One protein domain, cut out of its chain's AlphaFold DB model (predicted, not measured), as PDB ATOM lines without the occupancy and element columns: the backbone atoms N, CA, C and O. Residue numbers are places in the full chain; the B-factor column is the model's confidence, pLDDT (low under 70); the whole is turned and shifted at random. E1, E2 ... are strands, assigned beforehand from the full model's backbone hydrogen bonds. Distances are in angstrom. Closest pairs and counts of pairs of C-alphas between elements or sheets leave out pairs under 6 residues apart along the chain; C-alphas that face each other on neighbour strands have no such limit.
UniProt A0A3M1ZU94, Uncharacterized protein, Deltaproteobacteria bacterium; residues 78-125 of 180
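What this domain is: This is residues 78 to 125 of the 180 residues of an uncharacterized protein of Deltaproteobacteria bacterium (UniProt A0A3M1ZU94). With little regular structure, the printed part is a rod made mostly of loop: residues 78 to 111 run out to one end and fold back, and a small hairpin, E1 and E2, lies towards the other end. Within the loop, residues 90 to 91 pair antiparallel with residues 101 to 102. The 48 printed residues include no named helix and two named strands, E1 then E2, one antiparallel sheet; the class is all strand, with only 8 residues in named elements. The whole is only just loose, close to compact, with a radius of gyration of the C-alphas of 11.6 A and spans of 38 by 17 by 13 A.

How they stand to each other: E1, residues 112 to 115, and E2, residues 119 to 122, form a hairpin with a tight link, antiparallel at 141 degrees. N 113 and O 121, 2.8 A apart, are within hydrogen-bond range.

Where its parts are: E1 measures 9.3 A from C-alpha 112 at (292.623, 365.756, 311.895). E2 measures 10.2 A, ending at C-alpha 122 at (294.161, 363.188, 315.137).

The domain as a whole: The C-alphas farthest apart, of Asp 99 and Ser 125, are 38.5 A apart. The printed part has no cut; residue 78 alone is under pLDDT 70.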
ATOM      1  N   SER A  78     285.064 360.419 317.759       67.94
ATOM      2  CA  SER A  78     283.680 360.830 318.086       67.94
ATOM      3  C   SER A  78     283.036 361.818 317.116       67.94
ATOM      4  O   SER A  78     281.809 361.933 317.115       67.94
ATOM      5  N   VAL A  79     283.824 362.490 316.276       88.12
ATOM      6  CA  VAL A  79     283.305 363.376 315.228       88.12
ATOM      7  C   VAL A  79     283.121 362.557 313.958       88.12
ATOM      8  O   VAL A  79     284.060 361.910 313.494       88.12
ATOM      9  N   ALA A  80     281.889 362.530 313.450       91.44
ATOM     10  CA  ALA A  80     281.571 361.893 312.182       91.44
ATOM     11  C   ALA A  80     281.932 362.834 311.033       91.44
ATOM     12  O   ALA A  80     281.701 364.033 311.137       91.44
ATOM     13  N   CYS A  81     282.445 362.270 309.951       92.25
ATOM     14  CA  CYS A  81     282.835 362.998 308.751       92.25
ATOM     15  C   CYS A  81     282.519 362.157 307.513       92.25
ATOM     16  O   CYS A  81     282.336 360.936 307.596       92.25
ATOM     17  N   ASN A  82     282.458 362.800 306.349       91.00
ATOM     18  CA  ASN A  82     282.330 362.102 305.073       91.00
ATOM     19  C   ASN A  82     283.698 362.018 304.370       91.00
ATOM     20  O   ASN A  82     284.160 363.038 303.854       91.00
ATOM     21  N   PRO A  83     284.324 360.830 304.255       88.56
ATOM     22  CA  PRO A  83     285.676 360.701 303.702       88.56
ATOM     23  C   PRO A  83     285.785 361.147 302.234       88.56
ATOM     24  O   PRO A  83     286.855 361.577 301.795       88.56
ATOM     25  N   ASP A  84     284.683 361.108 301.481       87.62
ATOM     26  CA  ASP A  84     284.656 361.526 300.078       87.62
ATOM     27  C   ASP A  84     284.553 363.049 299.910       87.62
ATOM     28  O   ASP A  84     284.874 363.577 298.843       87.62
ATOM     29  N   ARG A  85     284.082 363.761 300.943       89.31
ATOM     30  CA  ARG A  85     283.787 365.203 300.891       89.31
ATOM     31  C   ARG A  85     284.613 366.050 301.851       89.31
ATOM     32  O   ARG A  85     284.614 367.268 301.689       89.31
ATOM     33  N   GLU A  86     285.307 365.430 302.800       91.31
ATOM     34  CA  GLU A  86     286.188 366.132 303.726       91.31
ATOM     35  C   GLU A  86     287.285 366.869 302.954       91.31
ATOM     36  O   GLU A  86     287.985 366.265 302.128       91.31
ATOM     37  N   ASP A  87     287.399 368.179 303.180       89.31
ATOM     38  CA  ASP A  87     288.354 369.100 302.552       89.31
ATOM     39  C   ASP A  87     288.343 369.121 301.016       89.31
ATOM     40  O   ASP A  87     289.229 369.695 300.375       89.31
ATOM     41  N   VAL A  88     287.361 368.477 300.379       87.88
ATOM     42  CA  VAL A  88     287.323 368.303 298.928       87.88
ATOM     43  C   VAL A  88     285.941 368.609 298.384       87.88
ATOM     44  O   VAL A  88     284.944 367.976 298.717       87.88
ATOM     45  N   ALA A  89     285.904 369.582 297.475       89.31
ATOM     46  CA  ALA A  89     284.728 369.833 296.665       89.31
ATOM     47  C   ALA A  89     284.487 368.646 295.724       89.31
ATOM     48  O   ALA A  89     285.406 368.172 295.049       89.31
ATOM     49  N   THR A  90     283.241 368.198 295.648       89.69
ATOM     50  CA  THR A  90     282.826 367.094 294.780       89.69
ATOM     51  C   THR A  90     281.820 367.573 293.741       89.69
ATOM     52  O   THR A  90     281.389 368.726 293.751       89.69
ATOM     53  N   TYR A  91     281.475 366.702 292.795       90.25
ATOM     54  CA  TYR A  91     280.419 366.963 291.821       90.25
ATOM     55  C   TYR A  91     279.233 366.041 292.099       90.25
ATOM     56  O   TYR A  91     279.429 364.840 292.296       90.25
ATOM     57  N   GLY A  92     278.014 366.575 292.094       86.88
ATOM     58  CA  GLY A  92     276.819 365.791 292.387       86.88
ATOM     59  C   GLY A  92     275.521 366.587 292.325       86.88
ATOM     60  O   GLY A  92     275.515 367.789 292.071       86.88
ATOM     61  N   ASP A  93     274.422 365.878 292.574       86.19
ATOM     62  CA  ASP A  93     273.051 366.405 292.527       86.19
ATOM     63  C   ASP A  93     272.478 366.684 293.934       86.19
ATOM     64  O   ASP A  93     271.260 366.748 294.119       86.19
ATOM     65  N   ASP A  94     273.342 366.789 294.947       83.44
ATOM     66  CA  ASP A  94     272.929 367.113 296.312       83.44
ATOM     67  C   ASP A  94     272.406 368.571 296.375       83.44
ATOM     68  O   ASP A  94     272.922 369.444 295.670       83.44
ATOM     69  N   PRO A  95     271.334 368.852 297.144       86.06
ATOM     70  CA  PRO A  95     270.703 370.175 297.186       86.06
ATOM     71  C   PRO A  95     271.626 371.309 297.651       86.06
ATOM     72  O   PRO A  95     271.335 372.465 297.341       86.06
ATOM     73  N   ASP A  96     272.718 371.001 298.355       84.50
ATOM     74  CA  ASP A  96     273.705 371.996 298.789       84.50
ATOM     75  C   ASP A  96     274.716 372.357 297.683       84.50
ATOM     76  O   ASP A  96     275.543 373.258 297.850       84.50
ATOM     77  N   CYS A  97     274.668 371.671 296.538       89.25
ATOM     78  CA  CYS A  97     275.564 371.908 295.414       89.25
ATOM     79  C   CYS A  97     275.066 373.069 294.539       89.25
ATOM     80  O   CYS A  97     273.880 373.191 294.225       89.25
ATOM     81  N   VAL A  98     275.994 373.915 294.088       91.81
ATOM     82  CA  VAL A  98     275.720 375.039 293.179       91.81
ATOM     83  C   VAL A  98     276.320 374.715 291.818       91.81
ATOM     84  O   VAL A  98     277.508 374.419 291.718       91.81
ATOM     85  N   ASP A  99     275.493 374.734 290.772       92.19
ATOM     86  CA  ASP A  99     275.882 374.344 289.408       92.19
ATOM     87  C   ASP A  99     276.547 372.948 289.341       92.19
ATOM     88  O   ASP A  99     277.486 372.713 288.580       92.19
ATOM     89  N   GLY A 100     276.062 372.017 290.173       89.44
ATOM     90  CA  GLY A 100     276.577 370.649 290.289       89.44
ATOM     91  C   GLY A 100     277.868 370.520 291.101       89.44
ATOM     92  O   GLY A 100     278.338 369.407 291.314       89.44
ATOM     93  N   VAL A 101     278.441 371.631 291.580       91.88
ATOM     94  CA  VAL A 101     279.629 371.640 292.442       91.88
ATOM     95  C   VAL A 101     279.194 371.689 293.898       91.88
ATOM     96  O   VAL A 101     278.590 372.658 294.360       91.88
ATOM     97  N   CYS A 102     279.525 370.636 294.626       91.25
ATOM     98  CA  CYS A 102     279.256 370.506 296.043       91.25
ATOM     99  C   CYS A 102     280.439 371.091 296.820       91.25
ATOM    100  O   CYS A 102     281.573 370.646 296.600       91.25
ATOM    101  N   PRO A 103     280.225 372.077 297.709       90.31
ATOM    102  CA  PRO A 103     281.308 372.594 298.533       90.31
ATOM    103  C   PRO A 103     281.901 371.475 299.410       90.31
ATOM    104  O   PRO A 103     281.195 370.497 299.710       90.31
ATOM    105  N   PRO A 104     283.185 371.597 299.798       89.00
ATOM    106  CA  PRO A 104     283.802 370.658 300.724       89.00
ATOM    107  C   PRO A 104     283.030 370.650 302.044       89.00
ATOM    108  O   PRO A 104     282.511 371.685 302.472       89.00
ATOM    109  N   LEU A 105     282.950 369.473 302.655       90.62
ATOM    110  CA  LEU A 105     282.654 369.379 304.077       90.62
ATOM    111  C   LEU A 105     283.970 369.577 304.835       90.62
ATOM    112  O   LEU A 105     285.035 369.254 304.315       90.62
ATOM    113  N   ASP A 106     283.876 370.191 306.002       90.88
ATOM    114  CA  ASP A 106     285.001 370.558 306.871       90.88
ATOM    115  C   ASP A 106     284.593 370.124 308.282       90.88
ATOM    116  O   ASP A 106     284.296 370.942 309.158       90.88
ATOM    117  N   ASP A 107     284.342 368.815 308.411       92.44
ATOM    118  CA  ASP A 107     283.783 368.221 309.623       92.44
ATOM    119  C   ASP A 107     284.884 367.981 310.669       92.44
ATOM    120  O   ASP A 107     284.621 368.071 311.874       92.44
ATOM    121  N   CYS A 108     286.109 367.683 310.227       92.00
ATOM    122  CA  CYS A 108     287.269 367.458 311.077       92.00
ATOM    123  C   CYS A 108     288.038 368.759 311.352       92.00
ATOM    124  O   CYS A 108     287.954 369.744 310.623       92.00
ATOM    125  N   ALA A 109     288.808 368.786 312.441       91.50
ATOM    126  CA  ALA A 109     289.714 369.906 312.689       91.50
ATOM    127  C   ALA A 109     290.874 369.929 311.664       91.50
ATOM    128  O   ALA A 109     291.233 368.882 311.128       91.50
ATOM    129  N   PRO A 110     291.547 371.077 311.442       89.69
ATOM    130  CA  PRO A 110     292.665 371.178 310.490       89.69
ATOM    131  C   PRO A 110     293.853 370.231 310.753       89.69
ATOM    132  O   PRO A 110     294.675 370.000 309.866       89.69
ATOM    133  N   GLU A 111     294.004 369.746 311.985       88.69
ATOM    134  CA  GLU A 111     294.999 368.752 312.403       88.69
ATOM    135  C   GLU A 111     294.498 367.296 312.363       88.69
ATOM    136  O   GLU A 111     295.244 366.376 312.703       88.69
ATOM    137  N   GLU A 112     293.253 367.068 311.961       91.12
ATOM    138  CA  GLU A 112     292.623 365.756 311.895       91.12
ATOM    139  C   GLU A 112     292.498 365.263 310.448       91.12
ATOM    140  O   GLU A 112     292.626 366.000 309.475       91.12
ATOM    141  N   VAL A 113     292.261 363.962 310.306       89.56
ATOM    142  CA  VAL A 113     291.969 363.315 309.029       89.56
ATOM    143  C   VAL A 113     290.691 362.495 309.147       89.56
ATOM    144  O   VAL A 113     290.514 361.741 310.107       89.56
ATOM    145  N   CYS A 114     289.810 362.602 308.151       90.81
ATOM    146  CA  CYS A 114     288.640 361.739 308.058       90.81
ATOM    147  C   CYS A 114     289.050 360.329 307.608       90.81
ATOM    148  O   CYS A 114     289.503 360.122 306.478       90.81
ATOM    149  N   LEU A 115     288.921 359.349 308.505       89.00
ATOM    150  CA  LEU A 115     289.228 357.951 308.209       89.00
ATOM    151  C   LEU A 115     288.138 357.313 307.324       89.00
ATOM    152  O   LEU A 115     286.994 357.771 307.346       89.00
ATOM    153  N   PRO A 116     288.440 356.216 306.599       87.12
ATOM    154  CA  PRO A 116     287.458 355.493 305.779       87.12
ATOM    155  C   PRO A 116     286.190 355.048 306.526       87.12
ATOM    156  O   PRO A 116     285.139 354.858 305.924       87.12
ATOM    157  N   GLU A 117     286.266 354.889 307.846       86.31
ATOM    158  CA  GLU A 117     285.136 354.580 308.722       86.31
ATOM    159  C   GLU A 117     284.194 355.772 308.967       86.31
ATOM    160  O   GLU A 117     283.192 355.611 309.663       86.31
ATOM    161  N   GLY A 118     284.489 356.948 308.404       90.00
ATOM    162  CA  GLY A 118     283.683 358.161 308.544       90.00
ATOM    163  C   GLY A 118     283.837 358.827 309.906       90.00
ATOM    164  O   GLY A 118     282.873 359.363 310.449       90.00
ATOM    165  N   VAL A 119     285.037 358.748 310.484       89.94
ATOM    166  CA  VAL A 119     285.367 359.360 311.775       89.94
ATOM    167  C   VAL A 119     286.676 360.132 311.691       89.94
ATOM    168  O   VAL A 119     287.645 359.654 311.098       89.94
ATOM    169  N   CYS A 120     286.709 361.310 312.308       91.06
ATOM    170  CA  CYS A 120     287.914 362.125 312.396       91.06
ATOM    171  C   CYS A 120     288.925 361.483 313.348       91.06
ATOM    172  O   CYS A 120     288.563 360.959 314.409       91.06
ATOM    173  N   ALA A 121     290.198 361.522 312.967       90.06
ATOM    174  CA  ALA A 121     291.305 361.060 313.784       90.06
ATOM    175  C   ALA A 121     292.445 362.073 313.786       90.06
ATOM    176  O   ALA A 121     292.805 362.618 312.748       90.06
ATOM    177  N   ASP A 122     293.050 362.262 314.953       90.31
ATOM    178  CA  ASP A 122     294.161 363.188 315.137       90.31
ATOM    179  C   ASP A 122     295.431 362.710 314.416       90.31
ATOM    180  O   ASP A 122     296.013 361.671 314.764       90.31
ATOM    181  N   GLU A 123     295.882 363.491 313.432       88.56
ATOM    182  CA  GLU A 123     297.048 363.182 312.604       88.56
ATOM    183  C   GLU A 123     298.336 363.197 313.430       88.56
ATOM    184  O   GLU A 123     299.239 362.391 313.189       88.56
ATOM    185  N   VAL A 124     298.428 364.068 314.444       88.00
ATOM    186  CA  VAL A 124     299.654 364.197 315.246       88.00
ATOM    187  C   VAL A 124     299.842 363.042 316.229       88.00
ATOM    188  O   VAL A 124     300.977 362.724 316.594       88.00
ATOM    189  N   SER A 125     298.757 362.377 316.634       87.44
ATOM    190  CA  SER A 125     298.810 361.155 317.444       87.44
ATOM    191  C   SER A 125     299.179 359.908 316.640       87.44
ATOM    192  O   SER A 125     299.557 358.887 317.232       87.44
TER     193      SER A 125